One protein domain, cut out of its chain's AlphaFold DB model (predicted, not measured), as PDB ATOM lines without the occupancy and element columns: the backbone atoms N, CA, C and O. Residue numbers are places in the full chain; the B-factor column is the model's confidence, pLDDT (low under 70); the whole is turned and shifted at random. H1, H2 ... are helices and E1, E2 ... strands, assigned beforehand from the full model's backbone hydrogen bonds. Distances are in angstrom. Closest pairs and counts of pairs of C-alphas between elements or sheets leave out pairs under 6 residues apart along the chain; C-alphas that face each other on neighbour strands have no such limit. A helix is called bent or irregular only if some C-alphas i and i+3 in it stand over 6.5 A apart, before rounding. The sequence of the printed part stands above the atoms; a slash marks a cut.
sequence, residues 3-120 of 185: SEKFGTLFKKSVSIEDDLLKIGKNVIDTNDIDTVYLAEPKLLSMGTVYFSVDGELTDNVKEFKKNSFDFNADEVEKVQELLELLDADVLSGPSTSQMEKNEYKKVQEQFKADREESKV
ATOM      1  N   SER A   3      32.159   5.651 120.851       89.62
ATOM      2  CA  SER A   3      30.995   5.661 121.743       89.62
ATOM      3  C   SER A   3      29.710   5.945 120.980       89.62
ATOM      4  O   SER A   3      29.522   7.035 120.450       89.62
ATOM      5  N   GLU A   4      28.800   4.977 120.983       91.62
ATOM      6  CA  GLU A   4      27.511   5.059 120.305       91.62
ATOM      7  C   GLU A   4      26.386   4.508 121.190       91.62
ATOM      8  O   GLU A   4      26.604   3.850 122.212       91.62
ATOM      9  N   LYS A   5      25.140   4.811 120.822       90.62
ATOM     10  CA  LYS A   5      23.951   4.262 121.487       90.62
ATOM     11  C   LYS A   5      23.113   3.525 120.462       90.62
ATOM     12  O   LYS A   5      22.674   4.150 119.506       90.62
ATOM     13  N   PHE A   6      22.844   2.255 120.732       90.06
ATOM     14  CA  PHE A   6      22.126   1.369 119.824       90.06
ATOM     15  C   PHE A   6      20.708   1.075 120.308       90.06
ATOM     16  O   PHE A   6      20.490   0.917 121.514       90.06
ATOM     17  N   GLY A   7      19.759   0.989 119.373       83.38
ATOM     18  CA  GLY A   7      18.368   0.601 119.611       83.38
ATOM     19  C   GLY A   7      17.373   1.769 119.650       83.38
ATOM     20  O   GLY A   7      17.734   2.941 119.672       83.38
ATOM     21  N   THR A   8      16.072   1.469 119.655       73.12
ATOM     22  CA  THR A   8      14.997   2.486 119.584       73.12
ATOM     23  C   THR A   8      14.390   2.812 120.949       73.12
ATOM     24  O   THR A   8      14.453   3.959 121.390       73.12
ATOM     25  N   LEU A   9      13.826   1.812 121.638       60.19
ATOM     26  CA  LEU A   9      13.109   1.983 122.916       60.19
ATOM     27  C   LEU A   9      13.998   1.818 124.156       60.19
ATOM     28  O   LEU A   9      13.826   2.535 125.140       60.19
ATOM     29  N   PHE A  10      14.975   0.910 124.108       71.12
ATOM     30  CA  PHE A  10      15.894   0.625 125.215       71.12
ATOM     31  C   PHE A  10      17.339   0.821 124.770       71.12
ATOM     32  O   PHE A  10      18.116  -0.130 124.704       71.12
ATOM     33  N   LYS A  11      17.680   2.073 124.441       83.06
ATOM     34  CA  LYS A  11      19.008   2.429 123.938       83.06
ATOM     35  C   LYS A  11      20.110   1.959 124.882       83.06
ATOM     36  O   LYS A  11      20.167   2.407 126.030       83.06
ATOM     37  N   LYS A  12      21.003   1.101 124.393       89.56
ATOM     38  CA  LYS A  12      22.172   0.632 125.144       89.56
ATOM     39  C   LYS A  12      23.404   1.384 124.650       89.56
ATOM     40  O   LYS A  12      23.656   1.446 123.452       89.56
ATOM     41  N   SER A  13      24.140   2.004 125.570       91.06
ATOM     42  CA  SER A  13      25.404   2.668 125.244       91.06
ATOM     43  C   SER A  13      26.499   1.631 125.050       91.06
ATOM     44  O   SER A  13      26.670   0.771 125.917       91.06
ATOM     45  N   VAL A  14      27.234   1.733 123.953       93.06
ATOM     46  CA  VAL A  14      28.374   0.878 123.638       93.06
ATOM     47  C   VAL A  14      29.575   1.773 123.381       93.06
ATOM     48  O   VAL A  14      29.516   2.648 122.520       93.06
ATOM     49  N   SER A  15      30.645   1.567 124.141       91.00
ATOM     50  CA  SER A  15      31.864   2.364 124.020       91.00
ATOM     51  C   SER A  15      33.105   1.487 124.079       91.00
ATOM     52  O   SER A  15      33.133   0.534 124.854       91.00
ATOM     53  N   ILE A  16      34.132   1.856 123.316       88.50
ATOM     54  CA  ILE A  16      35.478   1.281 123.399       88.50
ATOM     55  C   ILE A  16      36.447   2.395 123.805       88.50
ATOM     56  O   ILE A  16      36.604   3.403 123.100       88.50
ATOM     57  N   GLU A  17      37.082   2.203 124.958       86.94
ATOM     58  CA  GLU A  17      38.165   3.033 125.487       86.94
ATOM     59  C   GLU A  17      39.360   2.128 125.775       86.94
ATOM     60  O   GLU A  17      39.241   1.207 126.583       86.94
ATOM     61  N   ASP A  18      40.484   2.400 125.113       85.00
ATOM     62  CA  ASP A  18      41.677   1.551 125.128       85.00
ATOM     63  C   ASP A  18      41.310   0.100 124.769       85.00
ATOM     64  O   ASP A  18      40.831  -0.132 123.660       85.00
ATOM     65  N   ASP A  19      41.433  -0.829 125.717       85.88
ATOM     66  CA  ASP A  19      41.093  -2.245 125.547       85.88
ATOM     67  C   ASP A  19      39.795  -2.636 126.278       85.88
ATOM     68  O   ASP A  19      39.528  -3.817 126.493       85.88
ATOM     69  N   LEU A  20      38.971  -1.672 126.699       89.31
ATOM     70  CA  LEU A  20      37.752  -1.922 127.470       89.31
ATOM     71  C   LEU A  20      36.495  -1.638 126.648       89.31
ATOM     72  O   LEU A  20      36.167  -0.487 126.341       89.31
ATOM     73  N   LEU A  21      35.725  -2.693 126.389       90.38
ATOM     74  CA  LEU A  21      34.392  -2.622 125.808       90.38
ATOM     75  C   LEU A  21      33.346  -2.439 126.913       90.38
ATOM     76  O   LEU A  21      33.117  -3.311 127.753       90.38
ATOM     77  N   LYS A  22      32.656  -1.301 126.899       92.56
ATOM     78  CA  LYS A  22      31.568  -0.972 127.826       92.56
ATOM     79  C   LYS A  22      30.228  -1.132 127.122       92.56
ATOM     80  O   LYS A  22      29.963  -0.433 126.153       92.56
ATOM     81  N   ILE A  23      29.356  -1.994 127.643       91.62
ATOM     82  CA  ILE A  23      28.001  -2.239 127.130       91.62
ATOM     83  C   ILE A  23      26.991  -1.945 128.245       91.62
ATOM     84  O   ILE A  23      26.713  -2.760 129.131       91.62
ATOM     85  N   GLY A  24      26.406  -0.751 128.224       89.00
ATOM     86  CA  GLY A  24      25.569  -0.239 129.304       89.00
ATOM     87  C   GLY A  24      26.355  -0.141 130.615       89.00
ATOM     88  O   GLY A  24      27.220   0.715 130.759       89.00
ATOM     89  N   LYS A  25      26.037  -1.011 131.583       88.06
ATOM     90  CA  LYS A  25      26.742  -1.102 132.879       88.06
ATOM     91  C   LYS A  25      27.817  -2.192 132.912       88.06
ATOM     92  O   LYS A  25      28.502  -2.326 133.918       88.06
ATOM     93  N   ASN A  26      27.891  -3.013 131.869       90.81
ATOM     94  CA  ASN A  26      28.822  -4.126 131.794       90.81
ATOM     95  C   ASN A  26      30.125  -3.670 131.138       90.81
ATOM     96  O   ASN A  26      30.083  -2.855 130.219       90.81
ATOM     97  N   VAL A  27      31.251  -4.200 131.602       91.00
ATOM     98  CA  VAL A  27      32.582  -3.907 131.060       91.00
ATOM     99  C   VAL A  27      33.262  -5.235 130.766       91.00
ATOM    100  O   VAL A  27      33.225  -6.129 131.611       91.00
ATOM    101  N   ILE A  28      33.827  -5.363 129.572       87.25
ATOM    102  CA  ILE A  28      34.503  -6.557 129.065       87.25
ATOM    103  C   ILE A  28      35.866  -6.103 128.537       87.25
ATOM    104  O   ILE A  28      35.937  -5.091 127.841       87.25
ATOM    105  N   ASP A  29      36.934  -6.817 128.885       85.06
ATOM    106  CA  ASP A  29      38.237  -6.605 128.253       85.06
ATOM    107  C   ASP A  29      38.177  -7.149 126.823       85.06
ATOM    108  O   ASP A  29      37.744  -8.275 126.592       85.06
ATOM    109  N   THR A  30      38.560  -6.335 125.851       83.75
ATOM    110  CA  THR A  30      38.538  -6.705 124.433       83.75
ATOM    111  C   THR A  30      39.487  -7.857 124.119       83.75
ATOM    112  O   THR A  30      39.168  -8.665 123.253       83.75
ATOM    113  N   ASN A  31      40.581  -8.006 124.874       79.88
ATOM    114  CA  ASN A  31      41.510  -9.130 124.736       79.88
ATOM    115  C   ASN A  31      40.911 -10.458 125.216       79.88
ATOM    116  O   ASN A  31      41.380 -11.525 124.820       79.88
ATOM    117  N   ASP A  32      39.889 -10.397 126.072       83.81
ATOM    118  CA  ASP A  32      39.175 -11.571 126.567       83.81
ATOM    119  C   ASP A  32      38.059 -12.013 125.601       83.81
ATOM    120  O   ASP A  32      37.465 -13.070 125.800       83.81
ATOM    121  N   ILE A  33      37.742 -11.236 124.557       82.56
ATOM    122  CA  ILE A  33      36.695 -11.581 123.587       82.56
ATOM    123  C   ILE A  33      37.262 -12.587 122.573       82.56
ATOM    124  O   ILE A  33      38.036 -12.223 121.694       82.56
ATOM    125  N   ASP A  34      36.843 -13.853 122.663       80.81
ATOM    126  CA  ASP A  34      37.227 -14.908 121.703       80.81
ATOM    127  C   ASP A  34      36.401 -14.823 120.414       80.81
ATOM    128  O   ASP A  34      36.920 -15.053 119.327       80.81
ATOM    129  N   THR A  35      35.098 -14.540 120.515       78.19
ATOM    130  CA  THR A  35      34.184 -14.572 119.360       78.19
ATOM    131  C   THR A  35      33.079 -13.531 119.494       78.19
ATOM    132  O   THR A  35      32.457 -13.397 120.553       78.19
ATOM    133  N   VAL A  36      32.762 -12.849 118.393       84.12
ATOM    134  CA  VAL A  36      31.603 -11.953 118.310       84.12
ATOM    135  C   VAL A  36      30.522 -12.576 117.441       84.12
ATOM    136  O   VAL A  36      30.743 -12.926 116.291       84.12
ATOM    137  N   TYR A  37      29.325 -12.701 117.993       80.88
ATOM    138  CA  TYR A  37      28.162 -13.244 117.311       80.88
ATOM    139  C   TYR A  37      27.271 -12.102 116.812       80.88
ATOM    140  O   TYR A  37      26.723 -11.352 117.620       80.88
ATOM    141  N   LEU A  38      27.100 -11.985 115.495       82.44
ATOM    142  CA  LEU A  38      26.303 -10.954 114.831       82.44
ATOM    143  C   LEU A  38      25.046 -11.543 114.183       82.44
ATOM    144  O   LEU A  38      25.130 -12.261 113.190       82.44
ATOM    145  N   ALA A  39      23.878 -11.219 114.722       82.44
ATOM    146  CA  ALA A  39      22.591 -11.455 114.083       82.44
ATOM    147  C   ALA A  39      22.161 -10.190 113.335       82.44
ATOM    148  O   ALA A  39      21.948  -9.149 113.957       82.44
ATOM    149  N   GLU A  40      22.009 -10.265 112.016       77.62
ATOM    150  CA  GLU A  40      21.572  -9.115 111.223       77.62
ATOM    151  C   GLU A  40      20.080  -8.790 111.435       77.62
ATOM    152  O   GLU A  40      19.261  -9.701 111.629       77.62
ATOM    153  N   PRO A  41      19.697  -7.500 111.387       81.69
ATOM    154  CA  PRO A  41      18.302  -7.093 111.451       81.69
ATOM    155  C   PRO A  41      17.523  -7.630 110.245       81.69
ATOM    156  O   PRO A  41      18.024  -7.697 109.125       81.69
ATOM    157  N   LYS A  42      16.251  -7.974 110.464       82.88
ATOM    158  CA  LYS A  42      15.299  -8.370 109.411       82.88
ATOM    159  C   LYS A  42      14.128  -7.390 109.389       82.88
ATOM    160  O   LYS A  42      13.958  -6.600 110.311       82.88
ATOM    161  N   LEU A  43      13.266  -7.494 108.373       73.00
ATOM    162  CA  LEU A  43      12.092  -6.623 108.162       73.00
ATOM    163  C   LEU A  43      11.243  -6.346 109.419       73.00
ATOM    164  O   LEU A  43      10.650  -5.279 109.522       73.00
ATOM    165  N   LEU A  44      11.166  -7.298 110.354       72.44
ATOM    166  CA  LEU A  44      10.360  -7.201 111.576       72.44
ATOM    167  C   LEU A  44      11.159  -7.473 112.862       72.44
ATOM    168  O   LEU A  44      10.564  -7.585 113.932       72.44
ATOM    169  N   SER A  45      12.487  -7.613 112.786       76.94
ATOM    170  CA  SER A  45      13.319  -7.937 113.950       76.94
ATOM    171  C   SER A  45      14.603  -7.123 113.980       76.94
ATOM    172  O   SER A  45      15.287  -6.993 112.969       76.94
ATOM    173  N   MET A  46      14.960  -6.635 115.165       80.19
ATOM    174  CA  MET A  46      16.251  -5.990 115.395       80.19
ATOM    175  C   MET A  46      17.404  -6.982 115.209       80.19
ATOM    176  O   MET A  46      17.229  -8.190 115.389       80.19
ATOM    177  N   GLY A  47      18.566  -6.448 114.848       85.88
ATOM    178  CA  GLY A  47      19.822  -7.177 114.883       85.88
ATOM    179  C   GLY A  47      20.353  -7.250 116.309       85.88
ATOM    180  O   GLY A  47      19.950  -6.466 117.170       85.88
ATOM    181  N   THR A  48      21.265  -8.182 116.559       88.56
ATOM    182  CA  THR A  48      21.882  -8.393 117.872       88.56
ATOM    183  C   THR A  48      23.368  -8.656 117.707       88.56
ATOM    184  O   THR A  48      23.762  -9.494 116.902       88.56
ATOM    185  N   VAL A  49      24.191  -7.985 118.506       90.00
ATOM    186  CA  VAL A  49      25.611  -8.314 118.670       90.00
ATOM    187  C   VAL A  49      25.801  -8.930 120.047       90.00
ATOM    188  O   VAL A  49      25.340  -8.351 121.027       90.00
ATOM    189  N   TYR A  50      26.470 -10.075 120.138       88.38
ATOM    190  CA  TYR A  50      26.835 -10.727 121.397       88.38
ATOM    191  C   TYR A  50      28.340 -10.996 121.449       88.38
ATOM    192  O   TYR A  50      28.897 -11.607 120.541       88.38
ATOM    193  N   PHE A  51      28.984 -10.564 122.531       88.56
ATOM    194  CA  PHE A  51      30.417 -10.747 122.759       88.56
ATOM    195  C   PHE A  51      30.647 -11.948 123.680       88.56
ATOM    196  O   PHE A  51      30.253 -11.929 124.850       88.56
ATOM    197  N   SER A  52      31.270 -12.996 123.142       83.31
ATOM    198  CA  SER A  52      31.596 -14.218 123.873       83.31
ATOM    199  C   SER A  52      33.053 -14.211 124.329       83.31
ATOM    200  O   SER A  52      33.965 -14.014 123.527       83.31
ATOM    201  N   VAL A  53      33.252 -14.453 125.625       83.50
ATOM    202  CA  VAL A  53      34.576 -14.517 126.267       83.50
ATOM    203  C   VAL A  53      35.179 -15.926 126.183       83.50
ATOM    204  O   VAL A  53      36.387 -16.102 126.102       83.50
ATOM    205  N   ASP A  54      34.342 -16.962 126.182       77.94
ATOM    206  CA  ASP A  54      34.751 -18.369 126.087       77.94
ATOM    207  C   ASP A  54      34.683 -18.928 124.651       77.94
ATOM    208  O   ASP A  54      35.084 -20.069 124.381       77.94
ATOM    209  N   GLY A  55      34.187 -18.121 123.711       73.25
ATOM    210  CA  GLY A  55      33.954 -18.509 122.324       73.25
ATOM    211  C   GLY A  55      32.778 -19.473 122.163       73.25
ATOM    212  O   GLY A  55      32.686 -20.164 121.144       73.25
ATOM    213  N   GLU A  56      31.919 -19.582 123.180       72.88
ATOM    214  CA  GLU A  56      30.674 -20.336 123.134       72.88
ATOM    215  C   GLU A  56      29.466 -19.409 123.352       72.88
ATOM    216  O   GLU A  56      29.543 -18.304 123.901       72.88
ATOM    217  N   LEU A  57      28.307 -19.853 122.865       71.94
ATOM    218  CA  LEU A  57      27.047 -19.241 123.258       71.94
ATOM    219  C   LEU A  57      26.728 -19.672 124.688       71.94
ATOM    220  O   LEU A  57      26.818 -20.857 125.001       71.94
ATOM    221  N   THR A  58      26.320 -18.715 125.516       75.94
ATOM    222  CA  THR A  58      25.841 -18.968 126.877       75.94
ATOM    223  C   THR A  58      24.359 -19.350 126.862       75.94
ATOM    224  O   THR A  58      23.546 -18.732 126.168       75.94
ATOM    225  N   ASP A  59      23.974 -20.342 127.662       75.62
ATOM    226  CA  ASP A  59      22.577 -20.689 127.949       75.62
ATOM    227  C   ASP A  59      21.989 -19.806 129.068       75.62
ATOM    228  O   ASP A  59      20.779 -19.806 129.330       75.62
ATOM    229  N   ASN A  60      22.830 -18.983 129.704       82.56
ATOM    230  CA  ASN A  60      22.422 -18.027 130.717       82.56
ATOM    231  C   ASN A  60      21.911 -16.722 130.090       82.56
ATOM    232  O   ASN A  60      22.658 -15.793 129.787       82.56
ATOM    233  N   VAL A  61      20.588 -16.596 130.011       77.62
ATOM    234  CA  VAL A  61      19.893 -15.415 129.464       77.62
ATOM    235  C   VAL A  61      20.332 -14.090 130.111       77.62
ATOM    236  O   VAL A  61      20.335 -13.049 129.451       77.62
ATOM    237  N   LYS A  62      20.683 -14.080 131.407       81.38
ATOM    238  CA  LYS A  62      21.125 -12.845 132.083       81.38
ATOM    239  C   LYS A  62      22.516 -12.421 131.630       81.38
ATOM    240  O   LYS A  62      22.772 -11.224 131.550       81.38
ATOM    241  N   GLU A  63      23.395 -13.383 131.395       79.56
ATOM    242  CA  GLU A  63      24.747 -13.146 130.896       79.56
ATOM    243  C   GLU A  63      24.708 -12.705 129.436       79.56
ATOM    244  O   GLU A  63      25.241 -11.643 129.118       79.56
ATOM    245  N   PHE A  64      23.937 -13.414 128.603       83.50
ATOM    246  CA  PHE A  64      23.695 -13.041 127.210       83.50
ATOM    247  C   PHE A  64      23.275 -11.572 127.092       83.50
ATOM    248  O   PHE A  64      23.954 -10.781 126.451       83.50
ATOM    249  N   LYS A  65      22.225 -11.156 127.818       85.38
ATOM    250  CA  LYS A  65      21.723  -9.768 127.794       85.38
ATOM    251  C   LYS A  65      22.714  -8.724 128.316       85.38
ATOM    252  O   LYS A  65      22.577  -7.540 127.996       85.38
ATOM    253  N   LYS A  66      23.666  -9.101 129.176       88.31
ATOM    254  CA  LYS A  66      24.709  -8.179 129.654       88.31
ATOM    255  C   LYS A  66      25.749  -7.943 128.568       88.31
ATOM    256  O   LYS A  66      26.057  -6.778 128.308       88.31
ATOM    257  N   ASN A  67      26.179  -9.019 127.916       88.81
ATOM    258  CA  ASN A  67      27.220  -9.033 126.893       88.81
ATOM    259  C   ASN A  67      26.673  -8.851 125.469       88.81
ATOM    260  O   ASN A  67      27.426  -9.000 124.515       88.81
ATOM    261  N   SER A  68      25.384  -8.545 125.302       89.50
ATOM    262  CA  SER A  68      24.792  -8.241 123.999       89.50
ATOM    263  C   SER A  68      24.166  -6.854 123.933       89.50
ATOM    264  O   SER A  68      23.835  -6.242 124.957       89.50
ATOM    265  N   PHE A  69      23.990  -6.340 122.721       91.31
ATOM    266  CA  PHE A  69      23.144  -5.185 122.447       91.31
ATOM    267  C   PHE A  69      22.382  -5.387 121.137       91.31
ATOM    268  O   PHE A  69      22.856  -6.079 120.235       91.31
ATOM    269  N   ASP A  70      21.202  -4.777 121.050       90.50
ATOM    270  CA  ASP A  70      20.363  -4.828 119.857       90.50
ATOM    271  C   ASP A  70      20.512  -3.536 119.047       90.50
ATOM    272  O   ASP A  70      20.678  -2.458 119.622       90.50
ATOM    273  N   PHE A  71      20.424  -3.643 117.723       89.38
ATOM    274  CA  PHE A  71      20.581  -2.528 116.788       89.38
ATOM    275  C   PHE A  71      19.571  -2.613 115.635       89.38
ATOM    276  O   PHE A  71      19.025  -3.675 115.323       89.38
ATOM    277  N   ASN A  72      19.281  -1.470 115.020       86.56
ATOM    278  CA  ASN A  72      18.353  -1.349 113.898       86.56
ATOM    279  C   ASN A  72      19.072  -1.449 112.545       86.56
ATOM    280  O   ASN A  72      20.295  -1.375 112.460       86.56
ATOM    281  N   ALA A  73      18.296  -1.578 111.468       84.25
ATOM    282  CA  ALA A  73      18.830  -1.621 110.107       84.25
ATOM    283  C   ALA A  73      19.612  -0.349 109.721       84.25
ATOM    284  O   ALA A  73      20.592  -0.438 108.992       84.25
ATOM    285  N   ASP A  74      19.226   0.818 110.240       86.50
ATOM    286  CA  ASP A  74      19.936   2.089 110.041       86.50
ATOM    287  C   ASP A  74      21.216   2.223 110.889       86.50
ATOM    288  O   ASP A  74      22.019   3.120 110.657       86.50
ATOM    289  N   GLU A  75      21.436   1.324 111.853       87.12
ATOM    290  CA  GLU A  75      22.606   1.326 112.740       87.12
ATOM    291  C   GLU A  75      23.681   0.311 112.303       87.12
ATOM    292  O   GLU A  75      24.701   0.176 112.977       87.12
ATOM    293  N   VAL A  76      23.479  -0.392 111.179       83.69
ATOM    294  CA  VAL A  76      24.383  -1.445 110.673       83.69
ATOM    295  C   VAL A  76      25.800  -0.918 110.433       83.69
ATOM    296  O   VAL A  76      26.756  -1.557 110.861       83.69
ATOM    297  N   GLU A  77      25.947   0.257 109.816       79.69
ATOM    298  CA  GLU A  77      27.266   0.847 109.525       79.69
ATOM    299  C   GLU A  77      28.060   1.128 110.810       79.69
ATOM    300  O   GLU A  77      29.246   0.821 110.896       79.69
ATOM    301  N   LYS A  78      27.383   1.612 111.859       88.12
ATOM    302  CA  LYS A  78      27.995   1.850 113.177       88.12
ATOM    303  C   LYS A  78      28.438   0.549 113.843       88.12
ATOM    304  O   LYS A  78      29.456   0.503 114.525       88.12
ATOM    305  N   VAL A  79      27.661  -0.523 113.675       85.25
ATOM    306  CA  VAL A  79      28.056  -1.847 114.171       85.25
ATOM    307  C   VAL A  79      29.285  -2.352 113.426       85.25
ATOM    308  O   VAL A  79      30.187  -2.875 114.068       85.25
ATOM    309  N   GLN A  80      29.357  -2.173 112.108       81.12
ATOM    310  CA  GLN A  80      30.532  -2.570 111.331       81.12
ATOM    311  C   GLN A  80      31.785  -1.804 111.769       81.12
ATOM    312  O   GLN A  80      32.796  -2.439 112.042       81.12
ATOM    313  N   GLU A  81      31.696  -0.484 111.958       82.69
ATOM    314  CA  GLU A  81      32.806   0.327 112.482       82.69
ATOM    315  C   GLU A  81      33.259  -0.147 113.874       82.69
ATOM    316  O   GLU A  81      34.453  -0.296 114.132       82.69
ATOM    317  N   LEU A  82      32.314  -0.453 114.773       85.31
ATOM    318  CA  LEU A  82      32.621  -1.026 116.087       85.31
ATOM    319  C   LEU A  82      33.357  -2.370 115.969       85.31
ATOM    320  O   LEU A  82      34.286  -2.621 116.734       85.31
ATOM    321  N   LEU A  83      32.915  -3.244 115.061       81.56
ATOM    322  CA  LEU A  83      33.513  -4.564 114.863       81.56
ATOM    323  C   LEU A  83      34.897  -4.473 114.218       81.56
ATOM    324  O   LEU A  83      35.753  -5.260 114.579       81.56
ATOM    325  N   GLU A  84      35.153  -3.509 113.332       78.25
ATOM    326  CA  GLU A  84      36.488  -3.283 112.754       78.25
ATOM    327  C   GLU A  84      37.519  -2.815 113.792       78.25
ATOM    328  O   GLU A  84      38.713  -3.071 113.640       78.25
ATOM    329  N   LEU A  85      37.073  -2.148 114.861       77.88
ATOM    330  CA  LEU A  85      37.933  -1.773 115.988       77.88
ATOM    331  C   LEU A  85      38.277  -2.959 116.899       77.88
ATOM    332  O   LEU A  85      39.222  -2.866 117.683       77.88
ATOM    333  N   LEU A  86      37.514  -4.049 116.822       73.56
ATOM    334  CA  LEU A  86      37.731  -5.264 117.595       73.56
ATOM    335  C   LEU A  86      38.429  -6.288 116.694       73.56
ATOM    336  O   LEU A  86      37.847  -6.770 115.732       73.56
ATOM    337  N   ASP A  87      39.667  -6.663 117.013       65.94
ATOM    338  CA  ASP A  87      40.401  -7.724 116.295       65.94
ATOM    339  C   ASP A  87      39.863  -9.124 116.673       65.94
ATOM    340  O   ASP A  87      40.586  -9.976 117.185       65.94
ATOM    341  N   ALA A  88      38.553  -9.338 116.509       63.59
ATOM    342  CA  ALA A  88      37.833 -10.534 116.931       63.59
ATOM    343  C   ALA A  88      37.144 -11.228 115.748       63.59
ATOM    344  O   ALA A  88      36.609 -10.587 114.842       63.59
ATOM    345  N   ASP A  89      37.106 -12.563 115.780       61.19
ATOM    346  CA  ASP A  89      36.395 -13.359 114.780       61.19
ATOM    347  C   ASP A  89      34.874 -13.121 114.893       61.19
ATOM    348  O   ASP A  89      34.249 -13.412 115.920       61.19
ATOM    349  N   VAL A  90      34.264 -12.600 113.820       67.56
ATOM    350  CA  VAL A  90      32.814 -12.367 113.729       67.56
ATOM    351  C   VAL A  90      32.128 -13.583 113.101       67.56
ATOM    352  O   VAL A  90      32.389 -13.935 111.952       67.56
ATOM    353  N   LEU A  91      31.216 -14.212 113.844       68.69
ATOM    354  CA  LEU A  91      30.352 -15.307 113.390       68.69
ATOM    355  C   LEU A  91      28.885 -14.854 113.345       68.69
ATOM    356  O   LEU A  91      28.465 -13.981 114.098       68.69
ATOM    357  N   SER A  92      28.062 -15.463 112.493       61.31
ATOM    358  CA  SER A  92      26.648 -15.096 112.319       61.31
ATOM    359  C   SER A  92      25.764 -15.540 113.500       61.31
ATOM    360  O   SER A  92      25.316 -16.676 113.489       61.31
ATOM    361  N   GLY A  93      25.511 -14.671 114.487       57.16
ATOM    362  CA  GLY A  93      24.818 -14.859 115.781       57.16
ATOM    363  C   GLY A  93      23.296 -15.133 115.775       57.16
ATOM    364  O   GLY A  93      22.623 -14.863 114.782       57.16
ATOM    365  N   PRO A  94      22.706 -15.613 116.896       54.47
ATOM    366  CA  PRO A  94      21.250 -15.674 117.076       54.47
ATOM    367  C   PRO A  94      20.643 -14.312 117.465       54.47
ATOM    368  O   PRO A  94      21.250 -13.547 118.213       54.47
ATOM    369  N   SER A  95      19.420 -14.015 117.005       52.41
ATOM    370  CA  SER A  95      18.708 -12.771 117.350       52.41
ATOM    371  C   SER A  95      18.094 -12.824 118.758       52.41
ATOM    372  O   SER A  95      17.499 -13.834 119.143       52.41
ATOM    373  N   THR A  96      18.144 -11.716 119.512       50.94
ATOM    374  CA  THR A  96      17.595 -11.610 120.887       50.94
ATOM    375  C   THR A  96      16.105 -11.978 120.979       50.94
ATOM    376  O   THR A  96      15.640 -12.458 122.014       50.94
ATOM    377  N   SER A  97      15.340 -11.788 119.901       48.56
ATOM    378  CA  SER A  97      13.894 -12.040 119.844       48.56
ATOM    379  C   SER A  97      13.477 -13.521 119.772       48.56
ATOM    380  O   SER A  97      12.285 -13.790 119.872       48.56
ATOM    381  N   GLN A  98      14.407 -14.480 119.638       45.84
ATOM    382  CA  GLN A  98      14.103 -15.912 119.413       45.84
ATOM    383  C   GLN A  98      14.673 -16.853 120.500       45.84
ATOM    384  O   GLN A  98      15.017 -18.004 120.247       45.84
ATOM    385  N   MET A  99      14.780 -16.384 121.750       50.19
ATOM    386  CA  MET A  99      15.198 -17.222 122.887       50.19
ATOM    387  C   MET A  99      14.066 -18.145 123.386       50.19
ATOM    388  O   MET A  99      13.603 -18.014 124.518       50.19
ATOM    389  N   GLU A 100      13.641 -19.115 122.575       46.69
ATOM    390  CA  GLU A 100      12.934 -20.311 123.051       46.69
ATOM    391  C   GLU A 100      13.858 -21.534 122.916       46.69
ATOM    392  O   GLU A 100      14.470 -21.783 121.880       46.69
ATOM    393  N   LYS A 101      13.996 -22.299 124.008       47.12
ATOM    394  CA  LYS A 101      15.043 -23.310 124.302       47.12
ATOM    395  C   LYS A 101      15.361 -24.353 123.210       47.12
ATOM    396  O   LYS A 101      16.378 -25.034 123.322       47.12
ATOM    397  N   ASN A 102      14.517 -24.511 122.192       49.28
ATOM    398  CA  ASN A 102      14.682 -25.506 121.129       49.28
ATOM    399  C   ASN A 102      15.519 -25.025 119.931       49.28
ATOM    400  O   ASN A 102      16.126 -25.864 119.266       49.28
ATOM    401  N   GLU A 103      15.605 -23.719 119.661       51.75
ATOM    402  CA  GLU A 103      16.471 -23.202 118.586       51.75
ATOM    403  C   GLU A 103      17.947 -23.166 118.999       51.75
ATOM    404  O   GLU A 103      18.826 -23.393 118.172       51.75
ATOM    405  N   TYR A 104      18.220 -23.017 120.300       54.62
ATOM    406  CA  TYR A 104      19.571 -22.963 120.863       54.62
ATOM    407  C   TYR A 104      20.438 -24.177 120.502       54.62
ATOM    408  O   TYR A 104      21.594 -24.006 120.130       54.62
ATOM    409  N   LYS A 105      19.890 -25.403 120.551       54.06
ATOM    410  CA  LYS A 105      20.655 -26.615 120.201       54.06
ATOM    411  C   LYS A 105      21.072 -26.640 118.732       54.06
ATOM    412  O   LYS A 105      22.240 -26.866 118.449       54.06
ATOM    413  N   LYS A 106      20.142 -26.348 117.818       55.53
ATOM    414  CA  LYS A 106      20.421 -26.349 116.372       55.53
ATOM    415  C   LYS A 106      21.430 -25.272 115.997       55.53
ATOM    416  O   LYS A 106      22.343 -25.512 115.216       55.53
ATOM    417  N   VAL A 107      21.270 -24.099 116.596       57.97
ATOM    418  CA  VAL A 107      22.160 -22.961 116.412       57.97
ATOM    419  C   VAL A 107      23.552 -23.266 116.985       57.97
ATOM    420  O   VAL A 107      24.542 -23.048 116.297       57.97
ATOM    421  N   GLN A 108      23.661 -23.868 118.178       61.81
ATOM    422  CA  GLN A 108      24.942 -24.341 118.728       61.81
ATOM    423  C   GLN A 108      25.620 -25.399 117.847       61.81
ATOM    424  O   GLN A 108      26.838 -25.368 117.699       61.81
ATOM    425  N   GLU A 109      24.865 -26.347 117.287       62.22
ATOM    426  CA  GLU A 109      25.402 -27.363 116.373       62.22
ATOM    427  C   GLU A 109      25.935 -26.729 115.084       62.22
ATOM    428  O   GLU A 109      27.038 -27.062 114.653       62.22
ATOM    429  N   GLN A 110      25.207 -25.759 114.525       60.19
ATOM    430  CA  GLN A 110      25.643 -25.012 113.348       60.19
ATOM    431  C   GLN A 110      26.889 -24.163 113.649       60.19
ATOM    432  O   GLN A 110      27.867 -24.249 112.920       60.19
ATOM    433  N   PHE A 111      26.942 -23.460 114.785       61.00
ATOM    434  CA  PHE A 111      28.142 -22.723 115.196       61.00
ATOM    435  C   PHE A 111      29.346 -23.601 115.489       61.00
ATOM    436  O   PHE A 111      30.472 -23.185 115.235       61.00
ATOM    437  N   LYS A 112      29.144 -24.800 116.041       61.78
ATOM    438  CA  LYS A 112      30.236 -25.764 116.197       61.78
ATOM    439  C   LYS A 112      30.774 -26.179 114.835       61.78
ATOM    440  O   LYS A 112      31.988 -26.198 114.686       61.78
ATOM    441  N   ALA A 113      29.907 -26.423 113.853       58.12
ATOM    442  CA  ALA A 113      30.325 -26.737 112.491       58.12
ATOM    443  C   ALA A 113      31.050 -25.558 111.812       58.12
ATOM    444  O   ALA A 113      32.138 -25.754 111.278       58.12
ATOM    445  N   ASP A 114      30.520 -24.334 111.898       53.84
ATOM    446  CA  ASP A 114      31.155 -23.122 111.357       53.84
ATOM    447  C   ASP A 114      32.494 -22.811 112.050       53.84
ATOM    448  O   ASP A 114      33.482 -22.489 111.391       53.84
ATOM    449  N   ARG A 115      32.579 -22.973 113.381       56.00
ATOM    450  CA  ARG A 115      33.823 -22.805 114.154       56.00
ATOM    451  C   ARG A 115      34.826 -23.916 113.860       56.00
ATOM    452  O   ARG A 115      36.027 -23.665 113.850       56.00
ATOM    453  N   GLU A 116      34.377 -25.148 113.642       59.47
ATOM    454  CA  GLU A 116      35.247 -26.222 113.162       59.47
ATOM    455  C   GLU A 116      35.748 -25.923 111.751       59.47
ATOM    456  O   GLU A 116      36.938 -26.116 111.501       59.47
ATOM    457  N   GLU A 117      34.903 -25.380 110.869       56.59
ATOM    458  CA  GLU A 117      35.275 -24.975 109.514       56.59
ATOM    459  C   GLU A 117      36.287 -23.812 109.506       56.59
ATOM    460  O   GLU A 117      37.283 -23.865 108.770       56.59
ATOM    461  N   SER A 118      36.093 -22.801 110.357       53.59
ATOM    462  CA  SER A 118      37.015 -21.669 110.509       53.59
ATOM    463  C   SER A 118      38.333 -22.079 111.178       53.59
ATOM    464  O   SER A 118      39.403 -21.596 110.798       53.59
ATOM    465  N   LYS A 119      38.294 -23.063 112.091       54.66
ATOM    466  CA  LYS A 119      39.479 -23.692 112.700       54.66
ATOM    467  C   LYS A 119      40.180 -24.705 111.800       54.66
ATOM    468  O   LYS A 119      41.233 -25.214 112.205       54.66
ATOM    469  N   VAL A 120      39.671 -25.009 110.599       59.41
ATOM    470  CA  VAL A 120      40.383 -25.907 109.681       59.41
ATOM    471  C   VAL A 120      41.712 -25.265 109.311       59.41
ATOM    472  O   VAL A 120      41.793 -24.315 108.533       59.41
TER     473      VAL A 120
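AT A GLANCE: This is residues 3 to 120 of the 185 residues of an uncharacterized protein of Aerococcus urinaeequi (UniProt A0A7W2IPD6). Two four-stranded sheets are set roughly like a T: the sheet E7 E6 E5 E8 stands out from one face of the meander sheet E1 E2 E3 E4, with its edge strand E7 nearest to that face. Helix H2 fills the corner on one side, covering E1 and E2 of the one sheet and E6 and E5 of the other; the short helix H1 sits over that same face near E4, and the long helix H3 lies beyond E8, at the far end from the meander. The printed part has 118 residues with three named helices and eight named strands, in the order E1 E2 E3 E4 E5 E6 H1 E7 H2 E8 H3, and its class is mixed, helices and strands. The sheet E1 - E2 - E3 - E4 is antiparallel and the sheet E7 - E6 - E5 - E8 is mixed. The whole is compact and rounded, with a radius of gyration of the C-alphas of 13.6 A and spans of 34 by 33 by 25 A.

IN THESE COORDINATES: In one sheet, E7 is residues 68 to 71, E6 residues 47 to 52, 16.4 A long, E5 residues 35 to 39, 13.1 A, and E8 residues 89 to 91. C-alpha 47, where E6 begins, is at (19.822, -7.177, 114.883). In the other sheet, E1 is residues 3 to 6, E2 residues 12 to 17, 16.2 A long, E3 residues 20 to 23 and E4 residues 26 to 29. E1 begins at C-alpha 3, at (30.995, 5.661, 121.743). H1 is residues 61 to 67, 10.1 A long, and H2 residues 73 to 84, 17.9 A. H2 is irregular: C-alphas 74 and 77 are 7.5 A apart. H3, residues 103 to 118, is 22.1 A long and ends at C-alpha 118, at (37.015, -21.669, 110.509).

HOW THE PARTS SIT: E5 and E6 form a hairpin, antiparallel, with N 37 and O 50 2.8 A apart. On the other side of E6 is E7, also antiparallel, with N 49 and O 69 at 2.9 A. E8 is parallel to E5, with N 38 and O 91 at 2.8 A. E7, H2 and E8 make a split strand-helix-strand unit, two strands that run the same way with E6 and E5 between them; its crossover is right-handed. H2 is on this sheet at a height over the sheet of 9.0 A, over E6 and E5, and runs along the strands, at 13 degrees to E6 on the local plane. H1 only grazes this sheet with residues 62 to 67, and H3 only grazes it with residues 111 to 118; the closest C-alphas of E8 and H3, those of Leu 91 and Phe 111, are 7.9 A apart. E1 E2 E3 E4 form a meander, each strand the antiparallel neighbour of the one before: N 4 and O 14 are 2.9 A apart, N 22 and O 15 2.8 A, and N 21 and O 28 2.8 A. The closest C-alphas of E1 and E7, those of Phe 6 and Phe 71, are 5.2 A apart. H2 is on this sheet too, at a height of 10.0 A, over E1 and E2, slantwise to the strands at 35 degrees to E1 on the local plane. H1 is on the same face, at a height of 9.1 A, and only just lies over E4, with 3 of its 7 C-alphas falling on that strand. H3 is not on this sheet, and H1, H2 and H3 are apart from one another. Every O i to N i+4 pair is within hydrogen-bond range in H1 and H3; in H2 6 of 8 are.

THE WHOLE: The two C-alphas farthest apart, those of Leu 9 and Val 120, are 41.2 A apart. The printed part runs from 3 to 120 with no cut. The link E8 to H3, with 11 residues, is long; E5 to E6 and E6 to H1 are short, and the other links are tight. The mean pLDDT of the printed part is 75.9; residue 9 and residues 87 to 120 are under 70, and H3 has a mean of 57.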